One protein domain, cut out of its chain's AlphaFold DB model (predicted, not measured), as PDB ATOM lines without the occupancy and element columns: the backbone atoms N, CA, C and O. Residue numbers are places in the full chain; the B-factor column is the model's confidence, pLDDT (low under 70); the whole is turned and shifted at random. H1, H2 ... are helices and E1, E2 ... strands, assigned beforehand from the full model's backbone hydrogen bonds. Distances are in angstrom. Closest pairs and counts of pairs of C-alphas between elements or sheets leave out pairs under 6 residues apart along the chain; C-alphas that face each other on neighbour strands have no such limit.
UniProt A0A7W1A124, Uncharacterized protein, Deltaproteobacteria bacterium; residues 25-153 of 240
ATOM      1  N   ASP A  25      -5.336-131.501 -24.719       63.03
ATOM      2  CA  ASP A  25      -5.306-130.559 -25.842       63.03
ATOM      3  C   ASP A  25      -6.396-130.842 -26.888       63.03
ATOM      4  O   ASP A  25      -6.865-129.930 -27.568       63.03
ATOM      5  N   ASP A  26      -6.816-132.099 -27.010       66.88
ATOM      6  CA  ASP A  26      -7.799-132.536 -27.999       66.88
ATOM      7  C   ASP A  26      -9.210-132.070 -27.645       66.88
ATOM      8  O   ASP A  26      -9.925-131.510 -28.480       66.88
ATOM      9  N   ALA A  27      -9.587-132.241 -26.375       71.88
ATOM     10  CA  ALA A  27     -10.844-131.724 -25.849       71.88
ATOM     11  C   ALA A  27     -10.868-130.185 -25.879       71.88
ATOM     12  O   ALA A  27     -11.911-129.587 -26.155       71.88
ATOM     13  N   GLU A  28      -9.716-129.540 -25.646       80.06
ATOM     14  CA  GLU A  28      -9.561-128.090 -25.808       80.06
ATOM     15  C   GLU A  28      -9.843-127.677 -27.260       80.06
ATOM     16  O   GLU A  28     -10.638-126.768 -27.508       80.06
ATOM     17  N   ALA A  29      -9.258-128.385 -28.230       77.25
ATOM     18  CA  ALA A  29      -9.412-128.081 -29.647       77.25
ATOM     19  C   ALA A  29     -10.849-128.261 -30.151       77.25
ATOM     20  O   ALA A  29     -11.323-127.440 -30.940       77.25
ATOM     21  N   GLU A  30     -11.580-129.277 -29.693       76.12
ATOM     22  CA  GLU A  30     -12.990-129.460 -30.065       76.12
ATOM     23  C   GLU A  30     -13.906-128.360 -29.504       76.12
ATOM     24  O   GLU A  30     -14.842-127.936 -30.185       76.12
ATOM     25  N   ALA A  31     -13.623-127.860 -28.296       77.94
ATOM     26  CA  ALA A  31     -14.453-126.868 -27.609       77.94
ATOM     27  C   ALA A  31     -14.058-125.405 -27.887       77.94
ATOM     28  O   ALA A  31     -14.815-124.485 -27.562       77.94
ATOM     29  N   ALA A  32     -12.876-125.165 -28.453       78.88
ATOM     30  CA  ALA A  32     -12.339-123.822 -28.615       78.88
ATOM     31  C   ALA A  32     -13.127-122.943 -29.601       78.88
ATOM     32  O   ALA A  32     -13.706-123.401 -30.589       78.88
ATOM     33  N   THR A  33     -13.063-121.628 -29.402       79.56
ATOM     34  CA  THR A  33     -13.501-120.668 -30.422       79.56
ATOM     35  C   THR A  33     -12.550-120.716 -31.617       79.56
ATOM     36  O   THR A  33     -11.330-120.711 -31.446       79.56
ATOM     37  N   GLY A  34     -13.106-120.749 -32.832       71.50
ATOM     38  CA  GLY A  34     -12.313-120.724 -34.062       71.50
ATOM     39  C   GLY A  34     -11.445-119.485 -34.168       71.50
ATOM     40  O   GLY A  34     -11.885-118.379 -33.855       71.50
ATOM     41  N   GLN A  35     -10.204-119.683 -34.603       79.75
ATOM     42  CA  GLN A  35      -9.305-118.594 -34.959       79.75
ATOM     43  C   GLN A  35      -9.329-118.424 -36.477       79.75
ATOM     44  O   GLN A  35      -9.560-119.384 -37.218       79.75
ATOM     45  N   GLU A  36      -9.087-117.199 -36.948       73.75
ATOM     46  CA  GLU A  36      -9.005-116.946 -38.384       73.75
ATOM     47  C   GLU A  36      -7.976-117.857 -39.056       73.75
ATOM     48  O   GLU A  36      -6.928-118.196 -38.500       73.75
ATOM     49  N   VAL A  37      -8.290-118.229 -40.293       75.44
ATOM     50  CA  VAL A  37      -7.461-119.090 -41.128       75.44
ATOM     51  C   VAL A  37      -6.087-118.463 -41.301       75.44
ATOM     52  O   VAL A  37      -5.925-117.426 -41.950       75.44
ATOM     53  N   THR A  38      -5.056-119.128 -40.782       67.88
ATOM     54  CA  THR A  38      -3.694-118.675 -41.060       67.88
ATOM     55  C   THR A  38      -3.360-118.951 -42.528       67.88
ATOM     56  O   THR A  38      -3.320-120.098 -42.981       67.88
ATOM     57  N   GLY A  39      -3.024-117.899 -43.284       71.44
ATOM     58  CA  GLY A  39      -2.568-118.025 -44.678       71.44
ATOM     59  C   GLY A  39      -1.330-118.919 -44.844       71.44
ATOM     60  O   GLY A  39      -0.969-119.300 -45.955       71.44
ATOM     61  N   SER A  40      -0.686-119.297 -43.736       82.06
ATOM     62  CA  SER A  40       0.422-120.237 -43.723       82.06
ATOM     63  C   SER A  40       0.005-121.643 -44.178       82.06
ATOM     64  O   SER A  40       0.778-122.273 -44.894       82.06
ATOM     65  N   LEU A  41      -1.176-122.147 -43.817       88.56
ATOM     66  CA  LEU A  41      -1.571-123.524 -44.146       88.56
ATOM     67  C   LEU A  41      -2.243-123.649 -45.517       88.56
ATOM     68  O   LEU A  41      -2.299-124.748 -46.061       88.56
ATOM     69  N   VAL A  42      -2.654-122.535 -46.122       92.56
ATOM     70  CA  VAL A  42      -3.291-122.492 -47.444       92.56
ATOM     71  C   VAL A  42      -2.420-123.145 -48.526       92.56
ATOM     72  O   VAL A  42      -1.221-122.866 -48.677       92.56
ATOM     73  N   GLY A  43      -3.043-124.003 -49.331       93.38
ATOM     74  CA  GLY A  43      -2.389-124.666 -50.452       93.38
ATOM     75  C   GLY A  43      -2.992-126.016 -50.807       93.38
ATOM     76  O   GLY A  43      -3.941-126.482 -50.185       93.38
ATOM     77  N   LEU A  44      -2.388-126.630 -51.824       95.12
ATOM     78  CA  LEU A  44      -2.684-127.982 -52.277       95.12
ATOM     79  C   LEU A  44      -1.650-128.950 -51.722       95.12
ATOM     80  O   LEU A  44      -0.443-128.720 -51.859       95.12
ATOM     81  N   TYR A  45      -2.126-130.047 -51.151       95.62
ATOM     82  CA  TYR A  45      -1.313-131.086 -50.548       95.62
ATOM     83  C   TYR A  45      -1.804-132.470 -50.971       95.62
ATOM     84  O   TYR A  45      -3.001-132.700 -51.117       95.62
ATOM     85  N   ALA A  46      -0.869-133.396 -51.162       94.44
ATOM     86  CA  ALA A  46      -1.153-134.771 -51.556       94.44
ATOM     87  C   ALA A  46      -0.200-135.745 -50.860       94.44
ATOM     88  O   ALA A  46       0.964-135.421 -50.590       94.44
ATOM     89  N   THR A  47      -0.684-136.946 -50.571       91.38
ATOM     90  CA  THR A  47       0.155-138.053 -50.107       91.38
ATOM     91  C   THR A  47       1.069-138.540 -51.232       91.38
ATOM     92  O   THR A  47       0.833-138.310 -52.417       91.38
ATOM     93  N   SER A  48       2.176-139.189 -50.870       80.06
ATOM     94  CA  SER A  48       2.981-139.910 -51.858       80.06
ATOM     95  C   SER A  48       2.277-141.203 -52.258       80.06
ATOM     96  O   SER A  48       1.796-141.908 -51.374       80.06
ATOM     97  N   ALA A  49       2.354-141.585 -53.533       68.94
ATOM     98  CA  ALA A  49       1.762-142.822 -54.058       68.94
ATOM     99  C   ALA A  49       2.189-144.116 -53.324       68.94
ATOM    100  O   ALA A  49       1.508-145.127 -53.414       68.94
ATOM    101  N   SER A  50       3.306-144.103 -52.587       71.38
ATOM    102  CA  SER A  50       3.802-145.248 -51.810       71.38
ATOM    103  C   SER A  50       3.251-145.346 -50.380       71.38
ATOM    104  O   SER A  50       3.685-146.220 -49.630       71.38
ATOM    105  N   LEU A  51       2.385-144.426 -49.946       80.06
ATOM    106  CA  LEU A  51       1.840-144.432 -48.589       80.06
ATOM    107  C   LEU A  51       0.636-145.377 -48.506       80.06
ATOM    108  O   LEU A  51      -0.336-145.215 -49.236       80.06
ATOM    109  N   THR A  52       0.666-146.333 -47.577       83.00
ATOM    110  CA  THR A  52      -0.509-147.158 -47.272       83.00
ATOM    111  C   THR A  52      -1.482-146.371 -46.403       83.00
ATOM    112  O   THR A  52      -1.239-146.161 -45.210       83.00
ATOM    113  N   LEU A  53      -2.590-145.942 -47.000       85.56
ATOM    114  CA  LEU A  53      -3.632-145.173 -46.328       85.56
ATOM    115  C   LEU A  53      -4.546-146.087 -45.507       85.56
ATOM    116  O   LEU A  53      -4.881-147.203 -45.917       85.56
ATOM    117  N   ALA A  54      -4.905-145.618 -44.317       85.38
ATOM    118  CA  ALA A  54      -5.890-146.249 -43.452       85.38
ATOM    119  C   ALA A  54      -7.271-145.611 -43.638       85.38
ATOM    120  O   ALA A  54      -7.410-144.549 -44.247       85.38
ATOM    121  N   ASN A  55      -8.288-146.264 -43.078       82.19
ATOM    122  CA  ASN A  55      -9.626-145.696 -43.015       82.19
ATOM    123  C   ASN A  55      -9.598-144.352 -42.260       82.19
ATOM    124  O   ASN A  55      -9.031-144.256 -41.171       82.19
ATOM    125  N   GLY A  56     -10.207-143.326 -42.846       78.38
ATOM    126  CA  GLY A  56     -10.254-141.960 -42.339       78.38
ATOM    127  C   GLY A  56      -9.017-141.106 -42.627       78.38
ATOM    128  O   GLY A  56      -9.022-139.937 -42.240       78.38
ATOM    129  N   ASP A  57      -7.976-141.637 -43.282       87.62
ATOM    130  CA  ASP A  57      -6.830-140.824 -43.701       87.62
ATOM    131  C   ASP A  57      -7.234-139.842 -44.812       87.62
ATOM    132  O   ASP A  57      -8.069-140.139 -45.668       87.62
ATOM    133  N   ILE A  58      -6.584-138.679 -44.828       90.56
ATOM    134  CA  ILE A  58      -6.704-137.707 -45.916       90.56
ATOM    135  C   ILE A  58      -5.602-137.991 -46.936       90.56
ATOM    136  O   ILE A  58      -4.416-137.909 -46.609       90.56
ATOM    137  N   ALA A  59      -5.985-138.298 -48.173       89.94
ATOM    138  CA  ALA A  59      -5.044-138.543 -49.262       89.94
ATOM    139  C   ALA A  59      -4.650-137.246 -49.988       89.94
ATOM    140  O   ALA A  59      -3.487-137.069 -50.367       89.94
ATOM    141  N   ASN A  60      -5.611-136.331 -50.144       91.69
ATOM    142  CA  ASN A  60      -5.461-135.048 -50.823       91.69
ATOM    143  C   ASN A  60      -6.209-133.964 -50.052       91.69
ATOM    144  O   ASN A  60      -7.256-134.223 -49.461       91.69
ATOM    145  N   LEU A  61      -5.648-132.758 -50.030       93.62
ATOM    146  CA  LEU A  61      -6.198-131.628 -49.295       93.62
ATOM    147  C   LEU A  61      -5.889-130.314 -50.008       93.62
ATOM    148  O   LEU A  61      -4.733-129.974 -50.251       93.62
ATOM    149  N   GLU A  62      -6.925-129.540 -50.269       93.88
ATOM    150  CA  GLU A  62      -6.879-128.134 -50.628       93.88
ATOM    151  C   GLU A  62      -7.410-127.311 -49.459       93.88
ATOM    152  O   GLU A  62      -8.568-127.448 -49.075       93.88
ATOM    153  N   LEU A  63      -6.576-126.426 -48.919       93.50
ATOM    154  CA  LEU A  63      -6.984-125.411 -47.949       93.50
ATOM    155  C   LEU A  63      -7.007-124.054 -48.648       93.50
ATOM    156  O   LEU A  63      -5.973-123.616 -49.161       93.50
ATOM    157  N   ARG A  64      -8.168-123.390 -48.676       91.25
ATOM    158  CA  ARG A  64      -8.364-122.104 -49.365       91.25
ATOM    159  C   ARG A  64      -8.332-120.935 -48.389       91.25
ATOM    160  O   ARG A  64      -8.642-121.083 -47.208       91.25
ATOM    161  N   THR A  65      -7.997-119.753 -48.895       89.25
ATOM    162  CA  THR A  65      -7.972-118.505 -48.111       89.25
ATOM    163  C   THR A  65      -9.345-118.089 -47.592       89.25
ATOM    164  O   THR A  65      -9.413-117.376 -46.602       89.25
ATOM    165  N   SER A  66     -10.431-118.542 -48.225       85.12
ATOM    166  CA  SER A  66     -11.806-118.274 -47.788       85.12
ATOM    167  C   SER A  66     -12.237-119.067 -46.550       85.12
ATOM    168  O   SER A  66     -13.376-118.930 -46.119       85.12
ATOM    169  N   GLY A  67     -11.373-119.929 -46.002       88.25
ATOM    170  CA  GLY A  67     -11.748-120.851 -44.928       88.25
ATOM    171  C   GLY A  67     -12.588-122.027 -45.397       88.25
ATOM    172  O   GLY A  67     -13.223-122.681 -44.584       88.25
ATOM    173  N   THR A  68     -12.566-122.322 -46.698       88.19
ATOM    174  CA  THR A  68     -13.142-123.549 -47.261       88.19
ATOM    175  C   THR A  68     -12.052-124.544 -47.628       88.19
ATOM    176  O   THR A  68     -10.932-124.160 -47.981       88.19
ATOM    177  N   PHE A  69     -12.366-125.828 -47.545       89.31
ATOM    178  CA  PHE A  69     -11.463-126.895 -47.946       89.31
ATOM    179  C   PHE A  69     -12.104-127.778 -49.001       89.31
ATOM    180  O   PHE A  69     -13.320-127.881 -49.072       89.31
ATOM    181  N   VAL A  70     -11.260-128.475 -49.747       87.25
ATOM    182  CA  VAL A  70     -11.635-129.702 -50.447       87.25
ATOM    183  C   VAL A  70     -10.655-130.769 -49.997       87.25
ATOM    184  O   VAL A  70      -9.451-130.528 -50.016       87.25
ATOM    185  N   ARG A  71     -11.126-131.941 -49.590       87.62
ATOM    186  CA  ARG A  71     -10.251-133.058 -49.225       87.62
ATOM    187  C   ARG A  71     -10.760-134.352 -49.824       87.62
ATOM    188  O   ARG A  71     -11.957-134.500 -50.018       87.62
ATOM    189  N   MET A  72      -9.861-135.296 -50.050       86.44
ATOM    190  CA  MET A  72     -10.219-136.673 -50.368       86.44
ATOM    191  C   MET A  72      -9.909-137.554 -49.162       86.44
ATOM    192  O   MET A  72      -8.754-137.632 -48.721       86.44
ATOM    193  N   ARG A  73     -10.957-138.163 -48.606       82.88
ATOM    194  CA  ARG A  73     -10.874-139.072 -47.464       82.88
ATOM    195  C   ARG A  73     -10.911-140.514 -47.952       82.88
ATOM    196  O   ARG A  73     -11.739-140.883 -48.782       82.88
ATOM    197  N   CYS A  74     -10.033-141.326 -47.382       82.19
ATOM    198  CA  CYS A  74     -10.026-142.762 -47.590       82.19
ATOM    199  C   CYS A  74     -11.060-143.434 -46.704       82.19
ATOM    200  O   CYS A  74     -10.937-143.404 -45.482       82.19
ATOM    201  N   TYR A  75     -12.017-144.103 -47.322       74.81
ATOM    202  CA  TYR A  75     -12.880-145.065 -46.666       74.81
ATOM    203  C   TYR A  75     -12.372-146.477 -46.980       74.81
ATOM    204  O   TYR A  75     -11.926-146.786 -48.090       74.81
ATOM    205  N   HIS A  76     -12.387-147.326 -45.954       69.44
ATOM    206  CA  HIS A  76     -11.770-148.658 -45.935       69.44
ATOM    207  C   HIS A  76     -10.229-148.670 -46.038       69.44
ATOM    208  O   HIS A  76      -9.563-147.716 -46.448       69.44
ATOM    209  N   ALA A  77      -9.627-149.777 -45.596       65.88
ATOM    210  CA  ALA A  77      -8.178-149.953 -45.622       65.88
ATOM    211  C   ALA A  77      -7.649-149.959 -47.065       65.88
ATOM    212  O   ALA A  77      -8.248-150.564 -47.950       65.88
ATOM    213  N   GLY A  78      -6.517-149.289 -47.297       70.00
ATOM    214  CA  GLY A  78      -5.959-149.145 -48.640       70.00
ATOM    215  C   GLY A  78      -6.665-148.096 -49.499       70.00
ATOM    216  O   GLY A  78      -6.347-148.005 -50.679       70.00
ATOM    217  N   CYS A  79      -7.567-147.288 -48.922       74.31
ATOM    218  CA  CYS A  79      -8.310-146.256 -49.649       74.31
ATOM    219  C   CYS A  79      -9.146-146.837 -50.800       74.31
ATOM    220  O   CYS A  79      -9.196-146.262 -51.885       74.31
ATOM    221  N   ALA A  80      -9.747-148.014 -50.574       73.25
ATOM    222  CA  ALA A  80     -10.538-148.715 -51.586       73.25
ATOM    223  C   ALA A  80     -11.745-147.888 -52.052       73.25
ATOM    224  O   ALA A  80     -12.170-148.028 -53.194       73.25
ATOM    225  N   LEU A  81     -12.245-147.007 -51.181       70.38
ATOM    226  CA  LEU A  81     -13.236-145.998 -51.511       70.38
ATOM    227  C   LEU A  81     -12.671-144.608 -51.198       70.38
ATOM    228  O   LEU A  81     -12.184-144.352 -50.096       70.38
ATOM    229  N   GLN A  82     -12.725-143.709 -52.177       74.12
ATOM    230  CA  GLN A  82     -12.267-142.328 -52.056       74.12
ATOM    231  C   GLN A  82     -13.470-141.407 -52.112       74.12
ATOM    232  O   GLN A  82     -14.155-141.356 -53.129       74.12
ATOM    233  N   VAL A  83     -13.710-140.666 -51.035       73.81
ATOM    234  CA  VAL A  83     -14.846-139.744 -50.969       73.81
ATOM    235  C   VAL A  83     -14.309-138.324 -50.877       73.81
ATOM    236  O   VAL A  83     -13.595-137.992 -49.918       73.81
ATOM    237  N   PRO A  84     -14.588-137.477 -51.878       76.00
ATOM    238  CA  PRO A  84     -14.250-136.079 -51.791       76.00
ATOM    239  C   PRO A  84     -15.266-135.345 -50.908       76.00
ATOM    240  O   PRO A  84     -16.470-135.558 -51.007       76.00
ATOM    241  N   GLU A  85     -14.765-134.463 -50.052       77.38
ATOM    242  CA  GLU A  85     -15.544-133.695 -49.084       77.38
ATOM    243  C   GLU A  85     -15.149-132.217 -49.191       77.38
ATOM    244  O   GLU A  85     -13.965-131.887 -49.335       77.38
ATOM    245  N   THR A  86     -16.127-131.321 -49.080       80.31
ATOM    246  CA  THR A  86     -15.906-129.871 -49.052       80.31
ATOM    247  C   THR A  86     -16.746-129.232 -47.962       80.31
ATOM    248  O   THR A  86     -17.915-129.568 -47.799       80.31
ATOM    249  N   ASP A  87     -16.163-128.294 -47.227       84.19
ATOM    250  CA  ASP A  87     -16.876-127.477 -46.245       84.19
ATOM    251  C   ASP A  87     -15.954-126.350 -45.751       84.19
ATOM    252  O   ASP A  87     -14.996-125.962 -46.426       84.19
ATOM    253  N   HIS A  88     -16.226-125.845 -44.555       88.12
ATOM    254  CA  HIS A  88     -15.437-124.880 -43.827       88.12
ATOM    255  C   HIS A  88     -14.376-125.564 -42.969       88.12
ATOM    256  O   HIS A  88     -14.580-126.642 -42.407       88.12
ATOM    257  N   TYR A  89     -13.250-124.888 -42.805       92.00
ATOM    258  CA  TYR A  89     -12.255-125.230 -41.808       92.00
ATOM    259  C   TYR A  89     -11.814-123.977 -41.065       92.00
ATOM    260  O   TYR A  89     -11.899-122.861 -41.581       92.00
ATOM    261  N   ASP A  90     -11.291-124.180 -39.867       93.06
ATOM    262  CA  ASP A  90     -10.536-123.157 -39.167       93.06
ATOM    263  C   ASP A  90      -9.238-123.728 -38.596       93.06
ATOM    264  O   ASP A  90      -8.916-124.916 -38.742       93.06
ATOM    265  N   THR A  91      -8.465-122.833 -37.991       91.12
ATOM    266  CA  THR A  91      -7.285-123.200 -37.223       91.12
ATOM    267  C   THR A  91      -7.489-122.861 -35.762       91.12
ATOM    268  O   THR A  91      -8.221-121.935 -35.415       91.12
ATOM    269  N   TYR A  92      -6.792-123.591 -34.908       88.25
ATOM    270  CA  TYR A  92      -6.779-123.350 -33.479       88.25
ATOM    271  C   TYR A  92      -5.379-123.622 -32.931       88.25
ATOM    272  O   TYR A  92      -4.735-124.577 -33.348       88.25
ATOM    273  N   THR A  93      -4.882-122.786 -32.024       89.44
ATOM    274  CA  THR A  93      -3.643-123.068 -31.286       89.44
ATOM    275  C   THR A  93      -3.996-123.303 -29.826       89.44
ATOM    276  O   THR A  93      -4.566-122.403 -29.207       89.44
ATOM    277  N   SER A  94      -3.680-124.491 -29.307       88.62
ATOM    278  CA  SER A  94      -3.964-124.870 -27.920       88.62
ATOM    279  C   SER A  94      -3.146-124.064 -26.924       88.62
ATOM    280  O   SER A  94      -2.123-123.454 -27.262       88.62
ATOM    281  N   SER A  95      -3.567-124.116 -25.662       86.12
ATOM    282  CA  SER A  95      -2.821-123.553 -24.536       86.12
ATOM    283  C   SER A  95      -1.393-124.112 -24.406       86.12
ATOM    284  O   SER A  95      -0.487-123.396 -23.978       86.12
ATOM    285  N   SER A  96      -1.163-125.353 -24.851       85.50
ATOM    286  CA  SER A  96       0.158-126.000 -24.934       85.50
ATOM    287  C   SER A  96       0.993-125.598 -26.161       85.50
ATOM    288  O   SER A  96       2.151-126.002 -26.285       85.50
ATOM    289  N   GLY A  97       0.441-124.784 -27.068       88.12
ATOM    290  CA  GLY A  97       1.127-124.271 -28.255       88.12
ATOM    291  C   GLY A  97       1.080-125.188 -29.482       88.12
ATOM    292  O   GLY A  97       1.761-124.902 -30.470       88.12
ATOM    293  N   LYS A  98       0.291-126.269 -29.457       90.25
ATOM    294  CA  LYS A  98       0.048-127.117 -30.633       90.25
ATOM    295  C   LYS A  98      -0.951-126.434 -31.567       90.25
ATOM    296  O   LYS A  98      -1.895-125.795 -31.115       90.25
ATOM    297  N   THR A  99      -0.762-126.573 -32.878       90.88
ATOM    298  CA  THR A  99      -1.696-126.048 -33.884       90.88
ATOM    299  C   THR A  99      -2.592-127.162 -34.403       90.88
ATOM    300  O   THR A  99      -2.109-128.236 -34.753       90.88
ATOM    301  N   TYR A 100      -3.879-126.872 -34.529       92.62
ATOM    302  CA  TYR A 100      -4.918-127.770 -34.997       92.62
ATOM    303  C   TYR A 100      -5.627-127.202 -36.225       92.62
ATOM    304  O   TYR A 100      -5.808-125.989 -36.353       92.62
ATOM    305  N   LEU A 101      -6.049-128.098 -37.115       93.44
ATOM    306  CA  LEU A 101      -7.049-127.856 -38.150       93.44
ATOM    307  C   LEU A 101      -8.346-128.525 -37.726       93.44
ATOM    308  O   LEU A 101      -8.349-129.716 -37.402       93.44
ATOM    309  N   ARG A 102      -9.444-127.776 -37.784       93.00
ATOM    310  CA  ARG A 102     -10.775-128.317 -37.517       93.00
ATOM    311  C   ARG A 102     -11.586-128.240 -38.783       93.00
ATOM    312  O   ARG A 102     -11.727-127.174 -39.378       93.00
ATOM    313  N   PHE A 103     -12.073-129.395 -39.203       90.69
ATOM    314  CA  PHE A 103     -12.931-129.528 -40.361       90.69
ATOM    315  C   PHE A 103     -14.365-129.627 -39.881       90.69
ATOM    316  O   PHE A 103     -14.683-130.445 -39.013       90.69
ATOM    317  N   TYR A 104     -15.216-128.790 -40.452       87.81
ATOM    318  CA  TYR A 104     -16.632-128.802 -40.153       87.81
ATOM    319  C   TYR A 104     -17.384-129.712 -41.125       87.81
ATOM    320  O   TYR A 104     -16.936-129.981 -42.237       87.81
ATOM    321  N   SER A 105     -18.519-130.195 -40.645       82.62
ATOM    322  CA  SER A 105     -19.595-130.812 -41.413       82.62
ATOM    323  C   SER A 105     -20.906-130.292 -40.810       82.62
ATOM    324  O   SER A 105     -20.919-129.282 -40.094       82.62
ATOM    325  N   PHE A 106     -22.004-130.987 -41.056       79.38
ATOM    326  CA  PHE A 106     -23.302-130.689 -40.492       79.38
ATOM    327  C   PHE A 106     -23.959-131.939 -39.911       79.38
ATOM    328  O   PHE A 106     -23.679-133.078 -40.293       79.38
ATOM    329  N   GLU A 107     -24.841-131.685 -38.960       79.56
ATOM    330  CA  GLU A 107     -25.879-132.603 -38.521       79.56
ATOM    331  C   GLU A 107     -27.205-132.095 -39.078       79.56
ATOM    332  O   GLU A 107     -27.489-130.897 -39.004       79.56
ATOM    333  N   VAL A 108     -28.010-133.002 -39.629       77.75
ATOM    334  CA  VAL A 108     -29.385-132.694 -40.024       77.75
ATOM    335  C   VAL A 108     -30.276-132.913 -38.811       77.75
ATOM    336  O   VAL A 108     -30.376-134.021 -38.281       77.75
ATOM    337  N   LEU A 109     -30.920-131.846 -38.362       81.94
ATOM    338  CA  LEU A 109     -31.902-131.875 -37.293       81.94
ATOM    339  C   LEU A 109     -33.294-131.749 -37.904       81.94
ATOM    340  O   LEU A 109     -33.531-130.928 -38.786       81.94
ATOM    341  N   TRP A 110     -34.228-132.568 -37.431       84.81
ATOM    342  CA  TRP A 110     -35.625-132.422 -37.815       84.81
ATOM    343  C   TRP A 110     -36.295-131.370 -36.940       84.81
ATOM    344  O   TRP A 110     -36.401-131.549 -35.720       84.81
ATOM    345  N   ASN A 111     -36.781-130.295 -37.554       81.81
ATOM    346  CA  ASN A 111     -37.531-129.274 -36.850       81.81
ATOM    347  C   ASN A 111     -39.032-129.550 -36.986       81.81
ATOM    348  O   ASN A 111     -39.723-129.087 -37.890       81.81
ATOM    349  N   ALA A 112     -39.562-130.295 -36.015       83.50
ATOM    350  CA  ALA A 112     -40.972-130.681 -35.990       83.50
ATOM    351  C   ALA A 112     -41.953-129.490 -35.938       83.50
ATOM    352  O   ALA A 112     -43.141-129.683 -36.185       83.50
ATOM    353  N   ALA A 113     -41.498-128.280 -35.586       86.12
ATOM    354  CA  ALA A 113     -42.353-127.095 -35.543       86.12
ATOM    355  C   ALA A 113     -42.578-126.468 -36.930       86.12
ATOM    356  O   ALA A 113     -43.595-125.801 -37.127       86.12
ATOM    357  N   HIS A 114     -41.652-126.685 -37.866       82.56
ATOM    358  CA  HIS A 114     -41.684-126.119 -39.216       82.56
ATOM    359  C   HIS A 114     -41.786-127.180 -40.321       82.56
ATOM    360  O   HIS A 114     -41.943-126.811 -41.481       82.56
ATOM    361  N   ASP A 115     -41.788-128.469 -39.954       83.56
ATOM    362  CA  ASP A 115     -41.805-129.606 -40.888       83.56
ATOM    363  C   ASP A 115     -40.640-129.541 -41.893       83.56
ATOM    364  O   ASP A 115     -40.755-129.962 -43.042       83.56
ATOM    365  N   ASP A 116     -39.512-128.978 -41.451       80.25
ATOM    366  CA  ASP A 116     -38.320-128.759 -42.257       80.25
ATOM    367  C   ASP A 116     -37.058-129.353 -41.612       80.25
ATOM    368  O   ASP A 116     -37.019-129.788 -40.450       80.25
ATOM    369  N   ARG A 117     -36.014-129.442 -42.438       76.06
ATOM    370  CA  ARG A 117     -34.680-129.893 -42.045       76.06
ATOM    371  C   ARG A 117     -33.845-128.672 -41.680       76.06
ATOM    372  O   ARG A 117     -33.713-127.750 -42.476       76.06
ATOM    373  N   GLU A 118     -33.237-128.698 -40.502       82.00
ATOM    374  CA  GLU A 118     -32.276-127.690 -40.068       82.00
ATOM    375  C   GLU A 118     -30.862-128.279 -40.104       82.00
ATOM    376  O   GLU A 118     -30.575-129.280 -39.444       82.00
ATOM    377  N   GLU A 119     -29.955-127.650 -40.851       79.25
ATOM    378  CA  GLU A 119     -28.536-128.001 -40.815       79.25
ATOM    379  C   GLU A 119     -27.820-127.278 -39.675       79.25
ATOM    380  O   GLU A 119     -27.688-126.051 -39.655       79.25
ATOM    381  N   LYS A 120     -27.258-128.053 -38.750       83.19
ATOM    382  CA  LYS A 120     -26.393-127.530 -37.698       83.19
ATOM    383  C   LYS A 120     -24.939-127.842 -38.010       83.19
ATOM    384  O   LYS A 120     -24.536-129.001 -38.034       83.19
ATOM    385  N   ARG A 121     -24.112-126.804 -38.156       83.94
ATOM    386  CA  ARG A 121     -22.660-126.965 -38.309       83.94
ATOM    387  C   ARG A 121     -22.047-127.614 -37.066       83.94
ATOM    388  O   ARG A 121     -22.242-127.135 -35.949       83.94
ATOM    389  N   VAL A 122     -21.239-128.648 -37.276       84.69
ATOM    390  CA  VAL A 122     -20.524-129.370 -36.216       84.69
ATOM    391  C   VAL A 122     -19.079-129.643 -36.603       84.69
ATOM    392  O   VAL A 122     -18.747-129.755 -37.783       84.69
ATOM    393  N   VAL A 123     -18.204-129.769 -35.606       88.44
ATOM    394  CA  VAL A 123     -16.832-130.237 -35.830       88.44
ATOM    395  C   VAL A 123     -16.889-131.722 -36.203       88.44
ATOM    396  O   VAL A 123     -17.409-132.553 -35.446       88.44
ATOM    397  N   ALA A 124     -16.397-132.035 -37.399       85.75
ATOM    398  CA  ALA A 124     -16.359-133.385 -37.949       85.75
ATOM    399  C   ALA A 124     -15.036-134.078 -37.626       85.75
ATOM    400  O   ALA A 124     -15.026-135.230 -37.201       85.75
ATOM    401  N   ASP A 125     -13.921-133.363 -37.796       89.31
ATOM    402  CA  ASP A 125     -12.600-133.866 -37.440       89.31
ATOM    403  C   ASP A 125     -11.698-132.751 -36.929       89.31
ATOM    404  O   ASP A 125     -11.709-131.631 -37.447       89.31
ATOM    405  N   VAL A 126     -10.835-133.120 -35.990       92.19
ATOM    406  CA  VAL A 126      -9.746-132.291 -35.488       92.19
ATOM    407  C   VAL A 126      -8.427-132.991 -35.783       92.19
ATOM    408  O   VAL A 126      -8.262-134.181 -35.507       92.19
ATOM    409  N   TYR A 127      -7.489-132.251 -36.367       93.31
ATOM    410  CA  TYR A 127      -6.143-132.734 -36.647       93.31
ATOM    411  C   TYR A 127      -5.115-131.813 -36.015       93.31
ATOM    412  O   TYR A 127      -5.112-130.623 -36.320       93.31
ATOM    413  N   GLU A 128      -4.192-132.358 -35.230       93.56
ATOM    414  CA  GLU A 128      -2.940-131.670 -34.939       93.56
ATOM    415  C   GLU A 128      -2.125-131.545 -36.230       93.56
ATOM    416  O   GLU A 128      -2.067-132.468 -37.056       93.56
ATOM    417  N   VAL A 129      -1.479-130.393 -36.399       93.88
ATOM    418  CA  VAL A 129      -0.731-130.043 -37.598       93.88
ATOM    419  C   VAL A 129       0.701-129.668 -37.272       93.88
ATOM    420  O   VAL A 129       0.975-128.739 -36.518       93.88
ATOM    421  N   GLN A 130       1.627-130.323 -37.968       93.62
ATOM    422  CA  GLN A 130       3.018-129.885 -38.044       93.62
ATOM    423  C   GLN A 130       3.348-129.479 -39.472       93.62
ATOM    424  O   GLN A 130       3.236-130.276 -40.407       93.62
ATOM    425  N   LYS A 131       3.788-128.236 -39.654       90.88
ATOM    426  CA  LYS A 131       4.072-127.677 -40.974       90.88
ATOM    427  C   LYS A 131       5.574-127.507 -41.210       90.88
ATOM    428  O   LYS A 131       6.303-127.022 -40.350       90.88
ATOM    429  N   THR A 132       6.015-127.819 -42.427       90.06
ATOM    430  CA  THR A 132       7.304-127.381 -42.988       90.06
ATOM    431  C   THR A 132       7.077-126.508 -44.233       90.06
ATOM    432  O   THR A 132       5.945-126.234 -44.630       90.06
ATOM    433  N   SER A 133       8.144-126.063 -44.900       86.75
ATOM    434  CA  SER A 133       8.026-125.307 -46.157       86.75
ATOM    435  C   SER A 133       7.365-126.096 -47.297       86.75
ATOM    436  O   SER A 133       6.801-125.492 -48.210       86.75
ATOM    437  N   THR A 134       7.417-127.432 -47.252       89.62
ATOM    438  CA  THR A 134       6.976-128.313 -48.347       89.62
ATOM    439  C   THR A 134       5.981-129.382 -47.920       89.62
ATOM    440  O   THR A 134       5.468-130.097 -48.776       89.62
ATOM    441  N   THR A 135       5.680-129.510 -46.627       93.44
ATOM    442  CA  THR A 135       4.794-130.562 -46.116       93.44
ATOM    443  C   THR A 135       3.895-130.057 -45.001       93.44
ATOM    444  O   THR A 135       4.287-129.183 -44.227       93.44
ATOM    445  N   ILE A 136       2.748-130.705 -44.856       94.69
ATOM    446  CA  ILE A 136       1.980-130.725 -43.613       94.69
ATOM    447  C   ILE A 136       1.923-132.169 -43.123       94.69
ATOM    448  O   ILE A 136       1.780-133.102 -43.913       94.69
ATOM    449  N   LYS A 137       2.085-132.364 -41.822       94.50
ATOM    450  CA  LYS A 137       1.755-133.617 -41.158       94.50
ATOM    451  C   LYS A 137       0.457-133.400 -40.409       94.50
ATOM    452  O   LYS A 137       0.334-132.388 -39.727       94.50
ATOM    453  N   LEU A 138      -0.467-134.333 -40.559       93.94
ATOM    454  CA  LEU A 138      -1.761-134.339 -39.899       93.94
ATOM    455  C   LEU A 138      -1.840-135.566 -39.001       93.94
ATOM    456  O   LEU A 138      -1.527-136.674 -39.439       93.94
ATOM    457  N   ARG A 139      -2.269-135.375 -37.763       91.75
ATOM    458  CA  ARG A 139      -2.586-136.454 -36.827       91.75
ATOM    459  C   ARG A 139      -3.967-136.174 -36.275       91.75
ATOM    460  O   ARG A 139      -4.178-135.085 -35.760       91.75
ATOM    461  N   LYS A 140      -4.908-137.109 -36.421       88.56
ATOM    462  CA  LYS A 140      -6.207-136.972 -35.745       88.56
ATOM    463  C   LYS A 140      -5.957-136.839 -34.248       88.56
ATOM    464  O   LYS A 140      -5.115-137.584 -33.760       88.56
ATOM    465  N   SER A 141      -6.678-135.944 -33.581       82.56
ATOM    466  CA  SER A 141      -6.591-135.711 -32.129       82.56
ATOM    467  C   SER A 141      -6.462-137.030 -31.351       82.56
ATOM    468  O   SER A 141      -5.403-137.375 -30.841       82.56
ATOM    469  N   TYR A 142      -7.462-137.896 -31.487       79.75
ATOM    470  CA  TYR A 142      -7.538-139.204 -30.825       79.75
ATOM    471  C   TYR A 142      -6.644-140.321 -31.414       79.75
ATOM    472  O   TYR A 142      -6.881-141.507 -31.170       79.75
ATOM    473  N   SER A 143      -5.649-140.002 -32.247       83.56
ATOM    474  CA  SER A 143      -4.777-140.986 -32.902       83.56
ATOM    475  C   SER A 143      -3.307-140.667 -32.678       83.56
ATOM    476  O   SER A 143      -2.887-139.520 -32.689       83.56
ATOM    477  N   SER A 144      -2.465-141.695 -32.577       85.50
ATOM    478  CA  SER A 144      -1.005-141.526 -32.548       85.50
ATOM    479  C   SER A 144      -0.374-141.456 -33.946       85.50
ATOM    480  O   SER A 144       0.808-141.122 -34.082       85.50
ATOM    481  N   ARG A 145      -1.139-141.769 -35.001       88.00
ATOM    482  CA  ARG A 145      -0.642-141.890 -36.377       88.00
ATOM    483  C   ARG A 145      -0.580-140.531 -37.072       88.00
ATOM    484  O   ARG A 145      -1.585-139.843 -37.212       88.00
ATOM    485  N   TRP A 146       0.596-140.212 -37.609       91.00
ATOM    486  CA  TRP A 146       0.813-139.059 -38.481       91.00
ATOM    487  C   TRP A 146       0.703-139.441 -39.959       91.00
ATOM    488  O   TRP A 146       1.407-140.333 -40.436       91.00
ATOM    489  N   VAL A 147      -0.103-138.694 -40.708       91.94
ATOM    490  CA  VAL A 147      -0.160-138.711 -42.172       91.94
ATOM    491  C   VAL A 147       0.629-137.519 -42.695       91.94
ATOM    492  O   VAL A 147       0.418-136.390 -42.266       91.94
ATOM    493  N   THR A 148       1.563-137.749 -43.616       94.00
ATOM    494  CA  THR A 148       2.348-136.665 -44.226       94.00
ATOM    495  C   THR A 148       1.830-136.359 -45.623       94.00
ATOM    496  O   THR A 148       1.889-137.209 -46.508       94.00
ATOM    497  N   LEU A 149       1.403-135.116 -45.831       94.75
ATOM    498  CA  LEU A 149       1.014-134.577 -47.125       94.75
ATOM    499  C   LEU A 149       2.098-133.623 -47.629       94.75
ATOM    500  O   LEU A 149       2.599-132.762 -46.897       94.75
ATOM    501  N   ARG A 150       2.470-133.761 -48.899       95.38
ATOM    502  CA  ARG A 150       3.440-132.891 -49.568       95.38
ATOM    503  C   ARG A 150       2.713-131.835 -50.372       95.38
ATOM    504  O   ARG A 150       1.714-132.125 -51.024       95.38
ATOM    505  N   ARG A 151       3.242-130.618 -50.352       94.94
ATOM    506  CA  ARG A 151       2.738-129.522 -51.169       94.94
ATOM    507  C   ARG A 151       2.863-129.897 -52.643       94.94
ATOM    508  O   ARG A 151       3.912-130.369 -53.079       94.94
ATOM    509  N   THR A 152       1.794-129.677 -53.389       95.12
ATOM    510  CA  THR A 152       1.698-129.993 -54.814       95.12
ATOM    511  C   THR A 152       1.116-128.806 -55.579       95.12
ATOM    512  O   THR A 152       0.869-127.737 -55.015       95.12
ATOM    513  N   THR A 153       0.928-128.972 -56.883       94.62
ATOM    514  CA  THR A 153       0.281-127.985 -57.746       94.62
ATOM    515  C   THR A 153      -0.864-128.631 -58.507       94.62
ATOM    516  O   THR A 153      -0.823-129.825 -58.805       94.62
TER     517      THR A 153
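This is residues 25 to 153 of the 240 residues of an uncharacterized protein of Deltaproteobacteria bacterium (UniProt A0A7W1A124). A closed barrel of eight antiparallel strands, E1 to E8 in chain order round the ring, has one long arm, the far part of the E5 and E6 hairpin at residues 105 to 121, which sticks out from the barrel wall. The short helix H1 packs on the outside of the barrel, over E5. The printed part has 129 residues, with one named helix followed by eight named strands, and its class is mostly strand. It is compact, with a radius of gyration of the C-alphas of 15.4 A, and the C-alphas span 51 by 37 by 28 A, the arm making the length.

The barrel begins with E1, residues 43 to 46, its C-alpha 43 at (-2.389, -124.666, -50.452). E2 is residues 58 to 63 and E3 residues 68 to 75, 21.5 A long. E4, residues 81 to 93, is 32.0 A long and bends by 76 degrees at residue 87. E5, residues 99 to 111, is 36.1 A long. E6, residues 116 to 131, is the longest strand at 42.4 A and bends by 56 degrees at residue 128. E7 is residues 135 to 140, and E8, residues 146 to 151, ends with C-alpha 151 at (2.738, -129.522, -51.169). H1, residues 25 to 31, is 10.0 A long and begins with C-alpha 25 at (-5.306, -130.559, -25.842).

The eight strands form a meander, each the antiparallel neighbour of the one before, and E8 and E1 close the ring, with N 150 and O 46 2.8 A apart. E1 and E2 are a hairpin, with N 45 and O 61 at 2.8 A. E4 pairs in a staggered way: with E3 over its residues 81 to 88, where N 71 and O 85 are 2.9 A apart, and with E5 over residues 89 to 93, where N 100 and O 92 are 2.7 A apart. The hairpin of E5 and E6 is paired out to N 111 and O 116, 2.9 A apart. E6 and E7 have N 128 and O 139 at 2.8 A. H1 is on the barrel and outside it, at a height over the sheet of 8.2 A. It lies over E5 and, on the local plane, runs slantwise to it at 31 degrees, only just so. Its closest C-alphas to E6 are those of Glu 30 and Val 126, 6.9 A apart. In H1 every O i to N i+4 pair is within hydrogen-bond range.

The two C-alphas farthest apart, those of Ser 50 and Ala 113, are 52.2 A apart. The printed part has no cut. The links H1 to E1 and E1 to E2 are long, with 11 residues each, and the other six are tight. The mean pLDDT of the printed part is 84.8, with residues 25 to 26, 38, 49 and 76 to 77 under 70.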